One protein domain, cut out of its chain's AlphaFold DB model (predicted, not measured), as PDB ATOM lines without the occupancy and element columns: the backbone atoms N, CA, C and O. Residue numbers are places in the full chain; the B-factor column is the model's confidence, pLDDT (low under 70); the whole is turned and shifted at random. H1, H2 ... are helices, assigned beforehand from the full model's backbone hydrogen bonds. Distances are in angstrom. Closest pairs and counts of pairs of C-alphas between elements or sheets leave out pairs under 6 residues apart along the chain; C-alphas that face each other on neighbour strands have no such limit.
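What this domain is: This is residues 2 to 72 of the 150 residues of an uncharacterized protein of Cucumis sativus (UniProt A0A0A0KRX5). Three short helices, H1, H2 and H3, stand at the corners of a triangle, and the looping link of residues 47 to 57 between H2 and H3 folds back into the space between H1 and H3. Before them comes a long stretch with no named element, residues 2 to 22, which starts as an extended tail and then loops round beside H1. The printed part has 71 residues with three named helices in the order H1, H2, H3 and no named strand; its class is all helix, though the helices hold 30 of the 71 residues. The whole is only just compact, close to loose, with a radius of gyration of the C-alphas of 12.9 A, and only just elongated, with spans of 43 by 28 by 22 A.

Where its parts are: The printed part begins at C-alpha 2, at (-1.265, 19.677, -5.191). The C-alphas of residues 2 to 22 lie 6 to 26 A from the mean of the C-alphas. H1 is residues 23 to 31, 11.9 A from first to last C-alpha, and begins at C-alpha 23, at (13.120, 13.433, -22.739). H2 is residues 37 to 46, 14.3 A long by the same measure. H3, residues 58 to 68, is the longest helix by residues, with 11; it measures 13.8 A and ends at C-alpha 68, at (25.767, 3.776, -27.176).

How they stand to each other: H1 and H2 touch, and their closest C-alphas, those of Leu 30 and Lys 40, are 5.4 A apart. Their lines are about perpendicular, at 86 degrees. H2 and H3 only just touch, with 3 pairs of C-alphas within 8 A; the closest are those of Arg 46 and Ser 58, 5.0 A apart. H2 and H3 run the same way at a steep tilt of 69 degrees, only just short of about perpendicular. H1 and H3 are apart. In H1 and H2 every backbone O i to N i+4 pair is within hydrogen-bond range; in H3 it is 6 of 7.

The domain as a whole: The two C-alphas farthest apart are those of Arg 2 and Pro 72, the first and last printed residues, at 44.3 A. The printed part has no cut. The link from H1 to H2, 5 residues, is tight, and the link from H2 to H3, 11 residues, is long. The mean pLDDT of the printed part is 81.0; residues 2 to 5, residue 8, residue 34 and residues 69 to 72 of this predicted model are under 70.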
ATOM      1  N   ARG A   2      -0.830  20.234  -3.899       53.12
ATOM      2  CA  ARG A   2      -1.265  19.677  -5.191       53.12
ATOM      3  C   ARG A   2      -0.438  18.411  -5.431       53.12
ATOM      4  O   ARG A   2       0.772  18.516  -5.602       53.12
ATOM      5  N   THR A   3      -1.054  17.236  -5.362       48.22
ATOM      6  CA  THR A   3      -0.406  15.983  -5.757       48.22
ATOM      7  C   THR A   3      -0.273  15.980  -7.273       48.22
ATOM      8  O   THR A   3      -1.266  15.941  -7.996       48.22
ATOM      9  N   SER A   4       0.958  16.092  -7.760       58.97
ATOM     10  CA  SER A   4       1.270  15.918  -9.175       58.97
ATOM     11  C   SER A   4       1.165  14.431  -9.502       58.97
ATOM     12  O   SER A   4       1.899  13.624  -8.933       58.97
ATOM     13  N   PHE A   5       0.238  14.057 -10.378       68.19
ATOM     14  CA  PHE A   5       0.164  12.695 -10.895       68.19
ATOM     15  C   PHE A   5       1.190  12.556 -12.016       68.19
ATOM     16  O   PHE A   5       1.088  13.250 -13.025       68.19
ATOM     17  N   HIS A   6       2.183  11.693 -11.814       73.00
ATOM     18  CA  HIS A   6       3.215  11.397 -12.801       73.00
ATOM     19  C   HIS A   6       2.896  10.072 -13.485       73.00
ATOM     20  O   HIS A   6       2.628   9.071 -12.818       73.00
ATOM     21  N   SER A   7       2.922  10.052 -14.816       70.62
ATOM     22  CA  SER A   7       2.856   8.796 -15.563       70.62
ATOM     23  C   SER A   7       4.145   7.996 -15.358       70.62
ATOM     24  O   SER A   7       5.236   8.561 -15.339       70.62
ATOM     25  N   HIS A   8       4.058   6.664 -15.284       67.62
ATOM     26  CA  HIS A   8       5.245   5.794 -15.269       67.62
ATOM     27  C   HIS A   8       6.114   5.977 -16.532       67.62
ATOM     28  O   HIS A   8       7.299   5.652 -16.544       67.62
ATOM     29  N   HIS A   9       5.537   6.506 -17.613       71.94
ATOM     30  CA  HIS A   9       6.258   6.798 -18.850       71.94
ATOM     31  C   HIS A   9       7.009   8.138 -18.816       71.94
ATOM     32  O   HIS A   9       7.752   8.434 -19.752       71.94
ATOM     33  N   GLU A  10       6.841   8.952 -17.767       75.31
ATOM     34  CA  GLU A  10       7.556  10.219 -17.648       75.31
ATOM     35  C   GLU A  10       9.048   9.992 -17.366       75.31
ATOM     36  O   GLU A  10       9.422   9.319 -16.393       75.31
ATOM     37  N   PRO A  11       9.936  10.577 -18.185       85.12
ATOM     38  CA  PRO A  11      11.365  10.434 -17.993       85.12
ATOM     39  C   PRO A  11      11.781  11.045 -16.658       85.12
ATOM     40  O   PRO A  11      11.419  12.168 -16.310       85.12
ATOM     41  N   THR A  12      12.582  10.295 -15.909       89.19
ATOM     42  CA  THR A  12      12.975  10.658 -14.548       89.19
ATOM     43  C   THR A  12      14.492  10.715 -14.446       89.19
ATOM     44  O   THR A  12      15.194   9.824 -14.923       89.19
ATOM     45  N   CYS A  13      15.022  11.758 -13.806       88.44
ATOM     46  CA  CYS A  13      16.457  11.863 -13.557       88.44
ATOM     47  C   CYS A  13      16.903  10.784 -12.563       88.44
ATOM     48  O   CYS A  13      16.452  10.769 -11.420       88.44
ATOM     49  N   ALA A  14      17.823   9.900 -12.958       87.06
ATOM     50  CA  ALA A  14      18.253   8.811 -12.081       87.06
ATOM     51  C   ALA A  14      19.023   9.292 -10.832       87.06
ATOM     52  O   ALA A  14      19.031   8.562  -9.840       87.06
ATOM     53  N   ILE A  15      19.595  10.508 -10.865       90.06
ATOM     54  CA  ILE A  15      20.352  11.131  -9.763       90.06
ATOM     55  C   ILE A  15      19.412  11.765  -8.734       90.06
ATOM     56  O   ILE A  15      19.376  11.331  -7.590       90.06
ATOM     57  N   CYS A  16      18.627  12.774  -9.128       89.62
ATOM     58  CA  CYS A  16      17.786  13.530  -8.186       89.62
ATOM     59  C   CYS A  16      16.321  13.073  -8.136       89.62
ATOM     60  O   CYS A  16      15.517  13.698  -7.450       89.62
ATOM     61  N   LYS A  17      15.958  12.036  -8.903       89.31
ATOM     62  CA  LYS A  17      14.595  11.489  -9.028       89.31
ATOM     63  C   LYS A  17      13.531  12.506  -9.460       89.31
ATOM     64  O   LYS A  17      12.341  12.268  -9.306       89.31
ATOM     65  N   LYS A  18      13.944  13.632 -10.053       87.44
ATOM     66  CA  LYS A  18      13.025  14.622 -10.623       87.44
ATOM     67  C   LYS A  18      12.342  14.052 -11.869       87.44
ATOM     68  O   LYS A  18      13.029  13.699 -12.832       87.44
ATOM     69  N   HIS A  19      11.013  14.047 -11.868       87.38
ATOM     70  CA  HIS A  19      10.208  13.795 -13.060       87.38
ATOM     71  C   HIS A  19      10.319  14.971 -14.034       87.38
ATOM     72  O   HIS A  19      10.215  16.142 -13.651       87.38
ATOM     73  N   CYS A  20      10.574  14.657 -15.296       84.62
ATOM     74  CA  CYS A  20      10.651  15.610 -16.390       84.62
ATOM     75  C   CYS A  20       9.479  15.360 -17.338       84.62
ATOM     76  O   CYS A  20       9.131  14.219 -17.618       84.62
ATOM     77  N   ARG A  21       8.896  16.433 -17.878       82.25
ATOM     78  CA  ARG A  21       7.731  16.334 -18.774       82.25
ATOM     79  C   ARG A  21       8.026  15.616 -20.101       82.25
ATOM     80  O   ARG A  21       7.109  15.181 -20.781       82.25
ATOM     81  N   SER A  22       9.293  15.583 -20.514       82.25
ATOM     82  CA  SER A  22       9.755  15.016 -21.782       82.25
ATOM     83  C   SER A  22      11.237  14.643 -21.704       82.25
ATOM     84  O   SER A  22      11.952  15.102 -20.804       82.25
ATOM     85  N   LEU A  23      11.707  13.819 -22.649       80.50
ATOM     86  CA  LEU A  23      13.120  13.433 -22.739       80.50
ATOM     87  C   LEU A  23      14.014  14.648 -23.008       80.50
ATOM     88  O   LEU A  23      15.088  14.740 -22.423       80.50
ATOM     89  N   ASP A  24      13.545  15.623 -23.788       84.75
ATOM     90  CA  ASP A  24      14.253  16.895 -23.985       84.75
ATOM     91  C   ASP A  24      14.383  17.675 -22.679       84.75
ATOM     92  O   ASP A  24      15.455  18.169 -22.349       84.75
ATOM     93  N   SER A  25      13.324  17.717 -21.863       86.06
ATOM     94  CA  SER A  25      13.392  18.364 -20.551       86.06
ATOM     95  C   SER A  25      14.369  17.655 -19.609       86.06
ATOM     96  O   SER A  25      15.023  18.324 -18.806       86.06
ATOM     97  N   LEU A  26      14.492  16.326 -19.702       87.81
ATOM     98  CA  LEU A  26      15.513  15.563 -18.979       87.81
ATOM     99  C   LEU A  26      16.921  15.866 -19.514       87.81
ATOM    100  O   LEU A  26      17.856  16.029 -18.730       87.81
ATOM    101  N   ARG A  27      17.079  15.983 -20.834       89.25
ATOM    102  CA  ARG A  27      18.344  16.341 -21.485       89.25
ATOM    103  C   ARG A  27      18.825  17.718 -21.036       89.25
ATOM    104  O   ARG A  27      19.965  17.842 -20.595       89.25
ATOM    105  N   GLU A  28      17.943  18.713 -21.048       89.50
ATOM    106  CA  GLU A  28      18.220  20.060 -20.540       89.50
ATOM    107  C   GLU A  28      18.550  20.054 -19.041       89.50
ATOM    108  O   GLU A  28      19.445  20.761 -18.587       89.50
ATOM    109  N   HIS A  29      17.890  19.197 -18.258       89.75
ATOM    110  CA  HIS A  29      18.183  19.046 -16.834       89.75
ATOM    111  C   HIS A  29      19.578  18.459 -16.542       89.75
ATOM    112  O   HIS A  29      20.127  18.727 -15.474       89.75
ATOM    113  N   LEU A  30      20.139  17.653 -17.448       89.06
ATOM    114  CA  LEU A  30      21.427  16.973 -17.260       89.06
ATOM    115  C   LEU A  30      22.595  17.695 -17.948       89.06
ATOM    116  O   LEU A  30      23.704  17.718 -17.417       89.06
ATOM    117  N   ILE A  31      22.353  18.261 -19.132       87.94
ATOM    118  CA  ILE A  31      23.377  18.791 -20.049       87.94
ATOM    119  C   ILE A  31      23.152  20.281 -20.361       87.94
ATOM    120  O   ILE A  31      24.084  20.951 -20.802       87.94
ATOM    121  N   GLY A  32      21.942  20.796 -20.135       82.94
ATOM    122  CA  GLY A  32      21.532  22.147 -20.519       82.94
ATOM    123  C   GLY A  32      22.134  23.276 -19.667       82.94
ATOM    124  O   GLY A  32      23.122  23.081 -18.952       82.94
ATOM    125  N   PRO A  33      21.553  24.487 -19.728       72.00
ATOM    126  CA  PRO A  33      22.110  25.686 -19.098       72.00
ATOM    127  C   PRO A  33      21.842  25.785 -17.588       72.00
ATOM    128  O   PRO A  33      22.571  26.488 -16.894       72.00
ATOM    129  N   LEU A  34      20.830  25.082 -17.060       64.75
ATOM    130  CA  LEU A  34      20.425  25.148 -15.644       64.75
ATOM    131  C   LEU A  34      20.308  23.772 -14.946       64.75
ATOM    132  O   LEU A  34      19.316  23.507 -14.255       64.75
ATOM    133  N   PRO A  35      21.274  22.849 -15.099       72.12
ATOM    134  CA  PRO A  35      21.274  21.616 -14.336       72.12
ATOM    135  C   PRO A  35      21.569  21.930 -12.866       72.12
ATOM    136  O   PRO A  35      22.349  22.829 -12.545       72.12
ATOM    137  N   LYS A  36      21.008  21.137 -11.945       79.62
ATOM    138  CA  LYS A  36      21.552  21.114 -10.579       79.62
ATOM    139  C   LYS A  36      23.017  20.690 -10.679       79.62
ATOM    140  O   LYS A  36      23.305  19.687 -11.335       79.62
ATOM    141  N   GLN A  37      23.919  21.422 -10.024       83.00
ATOM    142  CA  GLN A  37      25.366  21.216 -10.153       83.00
ATOM    143  C   GLN A  37      25.771  19.752  -9.896       83.00
ATOM    144  O   GLN A  37      26.558  19.181 -10.644       83.00
ATOM    145  N   GLU A  38      25.150  19.106  -8.907       87.69
ATOM    146  CA  GLU A  38      25.358  17.684  -8.602       87.69
ATOM    147  C   GLU A  38      24.957  16.756  -9.756       87.69
ATOM    148  O   GLU A  38      25.714  15.858 -10.123       87.69
ATOM    149  N   CYS A  39      23.791  16.995 -10.367       90.56
ATOM    150  CA  CYS A  39      23.314  16.203 -11.500       90.56
ATOM    151  C   CYS A  39      24.252  16.351 -12.698       90.56
ATOM    152  O   CYS A  39      24.613  15.352 -13.315       90.56
ATOM    153  N   LYS A  40      24.707  17.581 -12.969       90.50
ATOM    154  CA  LYS A  40      25.685  17.873 -14.021       90.50
ATOM    155  C   LYS A  40      26.999  17.126 -13.789       90.50
ATOM    156  O   LYS A  40      27.505  16.489 -14.705       90.50
ATOM    157  N   ASN A  41      27.540  17.181 -12.572       90.81
ATOM    158  CA  ASN A  41      28.842  16.600 -12.239       90.81
ATOM    159  C   ASN A  41      28.832  15.066 -12.322       90.81
ATOM    160  O   ASN A  41      29.731  14.458 -12.909       90.81
ATOM    161  N   ILE A  42      27.792  14.429 -11.774       90.81
ATOM    162  CA  ILE A  42      27.649  12.970 -11.840       90.81
ATOM    163  C   ILE A  42      27.415  12.536 -13.290       90.81
ATOM    164  O   ILE A  42      28.057  11.603 -13.771       90.81
ATOM    165  N   PHE A  43      26.551  13.243 -14.022       92.62
ATOM    166  CA  PHE A  43      26.284  12.921 -15.419       92.62
ATOM    167  C   PHE A  43      27.508  13.138 -16.320       92.62
ATOM    168  O   PHE A  43      27.747  12.347 -17.227       92.62
ATOM    169  N   ALA A  44      28.336  14.150 -16.061       90.25
ATOM    170  CA  ALA A  44      29.550  14.397 -16.837       90.25
ATOM    171  C   ALA A  44      30.561  13.241 -16.757       90.25
ATOM    172  O   ALA A  44      31.285  12.996 -17.718       90.25
ATOM    173  N   THR A  45      30.599  12.526 -15.629       91.56
ATOM    174  CA  THR A  45      31.556  11.432 -15.394       91.56
ATOM    175  C   THR A  45      30.984  10.048 -15.690       91.56
ATOM    176  O   THR A  45      31.736   9.142 -16.045       91.56
ATOM    177  N   ARG A  46      29.665   9.869 -15.541       92.25
ATOM    178  CA  ARG A  46      29.006   8.554 -15.614       92.25
ATOM    179  C   ARG A  46      27.813   8.496 -16.564       92.25
ATOM    180  O   ARG A  46      27.169   7.459 -16.649       92.25
ATOM    181  N   GLY A  47      27.485   9.578 -17.260       90.25
ATOM    182  CA  GLY A  47      26.341   9.656 -18.169       90.25
ATOM    183  C   GLY A  47      26.694   9.370 -19.632       90.25
ATOM    184  O   GLY A  47      27.765   9.754 -20.114       90.25
ATOM    185  N   CYS A  48      25.779   8.741 -20.380       88.50
ATOM    186  CA  CYS A  48      25.834   8.735 -21.850       88.50
ATOM    187  C   CYS A  48      25.014   9.906 -22.412       88.50
ATOM    188  O   CYS A  48      23.805   9.986 -22.208       88.50
ATOM    189  N   LYS A  49      25.643  10.791 -23.196       86.56
ATOM    190  CA  LYS A  49      24.973  11.947 -23.831       86.56
ATOM    191  C   LYS A  49      23.934  11.557 -24.899       86.56
ATOM    192  O   LYS A  49      23.136  12.406 -25.297       86.56
ATOM    193  N   PHE A  50      23.949  10.311 -25.378       82.44
ATOM    194  CA  PHE A  50      23.000   9.813 -26.379       82.44
ATOM    195  C   PHE A  50      21.731   9.270 -25.719       82.44
ATOM    196  O   PHE A  50      20.670   9.862 -25.881       82.44
ATOM    197  N   CYS A  51      21.843   8.207 -24.919       85.00
ATOM    198  CA  CYS A  51      20.688   7.555 -24.290       85.00
ATOM    199  C   CYS A  51      20.267   8.164 -22.940       85.00
ATOM    200  O   CYS A  51      19.260   7.750 -22.374       85.00
ATOM    201  N   LEU A  52      21.038   9.119 -22.405       87.94
ATOM    202  CA  LEU A  52      20.825   9.765 -21.101       87.94
ATOM    203  C   LEU A  52      20.887   8.818 -19.886       87.94
ATOM    204  O   LEU A  52      20.591   9.240 -18.768       87.94
ATOM    205  N   ALA A  53      21.322   7.566 -20.070       87.62
ATOM    206  CA  ALA A  53      21.554   6.630 -18.975       87.62
ATOM    207  C   ALA A  53      22.756   7.053 -18.118       87.62
ATOM    208  O   ALA A  53      23.723   7.638 -18.617       87.62
ATOM    209  N   ILE A  54      22.686   6.727 -16.828       90.31
ATOM    210  CA  ILE A  54      23.733   6.968 -15.831       90.31
ATOM    211  C   ILE A  54      24.223   5.614 -15.332       90.31
ATOM    212  O   ILE A  54      23.415   4.765 -14.963       90.31
ATOM    213  N   PHE A  55      25.538   5.430 -15.335       91.31
ATOM    214  CA  PHE A  55      26.194   4.175 -14.986       91.31
ATOM    215  C   PHE A  55      26.857   4.244 -13.607       91.31
ATOM    216  O   PHE A  55      27.136   5.324 -13.082       91.31
ATOM    217  N   ASP A  56      27.166   3.082 -13.031       89.88
ATOM    218  CA  ASP A  56      27.801   3.010 -11.710       89.88
ATOM    219  C   ASP A  56      29.231   3.577 -11.711       89.88
ATOM    220  O   ASP A  56      29.671   4.170 -10.723       89.88
ATOM    221  N   SER A  57      29.943   3.459 -12.839       90.06
ATOM    222  CA  SER A  57      31.345   3.858 -12.985       90.06
ATOM    223  C   SER A  57      31.633   4.515 -14.340       90.06
ATOM    224  O   SER A  57      30.909   4.321 -15.318       90.06
ATOM    225  N   SER A  58      32.735   5.263 -14.423       89.75
ATOM    226  CA  SER A  58      33.235   5.813 -15.693       89.75
ATOM    227  C   SER A  58      33.696   4.717 -16.662       89.75
ATOM    228  O   SER A  58      33.608   4.885 -17.875       89.75
ATOM    229  N   TYR A  59      34.150   3.574 -16.144       88.88
ATOM    230  CA  TYR A  59      34.547   2.425 -16.954       88.88
ATOM    231  C   TYR A  59      33.348   1.790 -17.667       88.88
ATOM    232  O   TYR A  59      33.383   1.601 -18.882       88.88
ATOM    233  N   SER A  60      32.252   1.532 -16.944       88.06
ATOM    234  CA  SER A  60      31.021   1.002 -17.546       88.06
ATOM    235  C   SER A  60      30.385   1.994 -18.516       88.06
ATOM    236  O   SER A  60      29.899   1.587 -19.569       88.06
ATOM    237  N   GLN A  61      30.464   3.294 -18.222       89.81
ATOM    238  CA  GLN A  61      30.064   4.345 -19.154       89.81
ATOM    239  C   GLN A  61      30.897   4.325 -20.445       89.81
ATOM    240  O   GLN A  61      30.321   4.467 -21.521       89.81
ATOM    241  N   ARG A  62      32.215   4.103 -20.367       85.38
ATOM    242  CA  ARG A  62      33.103   4.034 -21.538       85.38
ATOM    243  C   ARG A  62      32.820   2.807 -22.403       85.38
ATOM    244  O   ARG A  62      32.610   2.954 -23.601       85.38
ATOM    245  N   LEU A  63      32.724   1.627 -21.785       85.12
ATOM    246  CA  LEU A  63      32.320   0.396 -22.480       85.12
ATOM    247  C   LEU A  63      30.940   0.545 -23.125       85.12
ATOM    248  O   LEU A  63      30.688   0.053 -24.223       85.12
ATOM    249  N   HIS A  64      30.032   1.239 -22.441       85.94
ATOM    250  CA  HIS A  64      28.738   1.562 -23.004       85.94
ATOM    251  C   HIS A  64      28.861   2.549 -24.162       85.94
ATOM    252  O   HIS A  64      28.203   2.329 -25.164       85.94
ATOM    253  N   GLN A  65      29.685   3.600 -24.085       79.44
ATOM    254  CA  GLN A  65      29.836   4.600 -25.150       79.44
ATOM    255  C   GLN A  65      30.241   3.994 -26.493       79.44
ATOM    256  O   GLN A  65      29.706   4.423 -27.512       79.44
ATOM    257  N   GLU A  66      31.100   2.974 -26.497       70.06
ATOM    258  CA  GLU A  66      31.473   2.228 -27.710       70.06
ATOM    259  C   GLU A  66      30.261   1.577 -28.399       70.06
ATOM    260  O   GLU A  66      30.259   1.386 -29.612       70.06
ATOM    261  N   ARG A  67      29.201   1.283 -27.635       70.94
ATOM    262  CA  ARG A  67      27.942   0.682 -28.105       70.94
ATOM    263  C   ARG A  67      26.751   1.658 -28.141       70.94
ATOM    264  O   ARG A  67      25.762   1.366 -28.798       70.94
ATOM    265  N   CYS A  68      26.822   2.769 -27.399       74.75
ATOM    266  CA  CYS A  68      25.767   3.776 -27.176       74.75
ATOM    267  C   CYS A  68      25.702   4.800 -28.303       74.75
ATOM    268  O   CYS A  68      24.680   5.470 -28.458       74.75
ATOM    269  N   GLN A  69      26.798   4.966 -29.058       58.25
ATOM    270  CA  GLN A  69      26.726   5.672 -30.330       58.25
ATOM    271  C   GLN A  69      25.582   5.050 -31.131       58.25
ATOM    272  O   GLN A  69      25.354   3.844 -31.051       58.25
ATOM    273  N   PHE A  70      24.887   5.849 -31.932       51.06
ATOM    274  CA  PHE A  70      24.030   5.338 -32.999       51.06
ATOM    275  C   PHE A  70      24.877   4.605 -34.074       51.06
ATOM    276  O   PHE A  70      24.699   4.831 -35.264       51.06
ATOM    277  N   SER A  71      25.839   3.759 -33.671       40.34
ATOM    278  CA  SER A  71      26.407   2.720 -34.513       40.34
ATOM    279  C   SER A  71      25.238   1.836 -34.911       40.34
ATOM    280  O   SER A  71      24.393   1.510 -34.064       40.34
ATOM    281  N   PRO A  72      25.085   1.592 -36.211       38.41
ATOM    282  CA  PRO A  72      23.785   1.403 -36.778       38.41
ATOM    283  C   PRO A  72      23.259   0.076 -36.255       38.41
ATOM    284  O   PRO A  72      23.815  -0.983 -36.512       38.41
TER     285      PRO A  72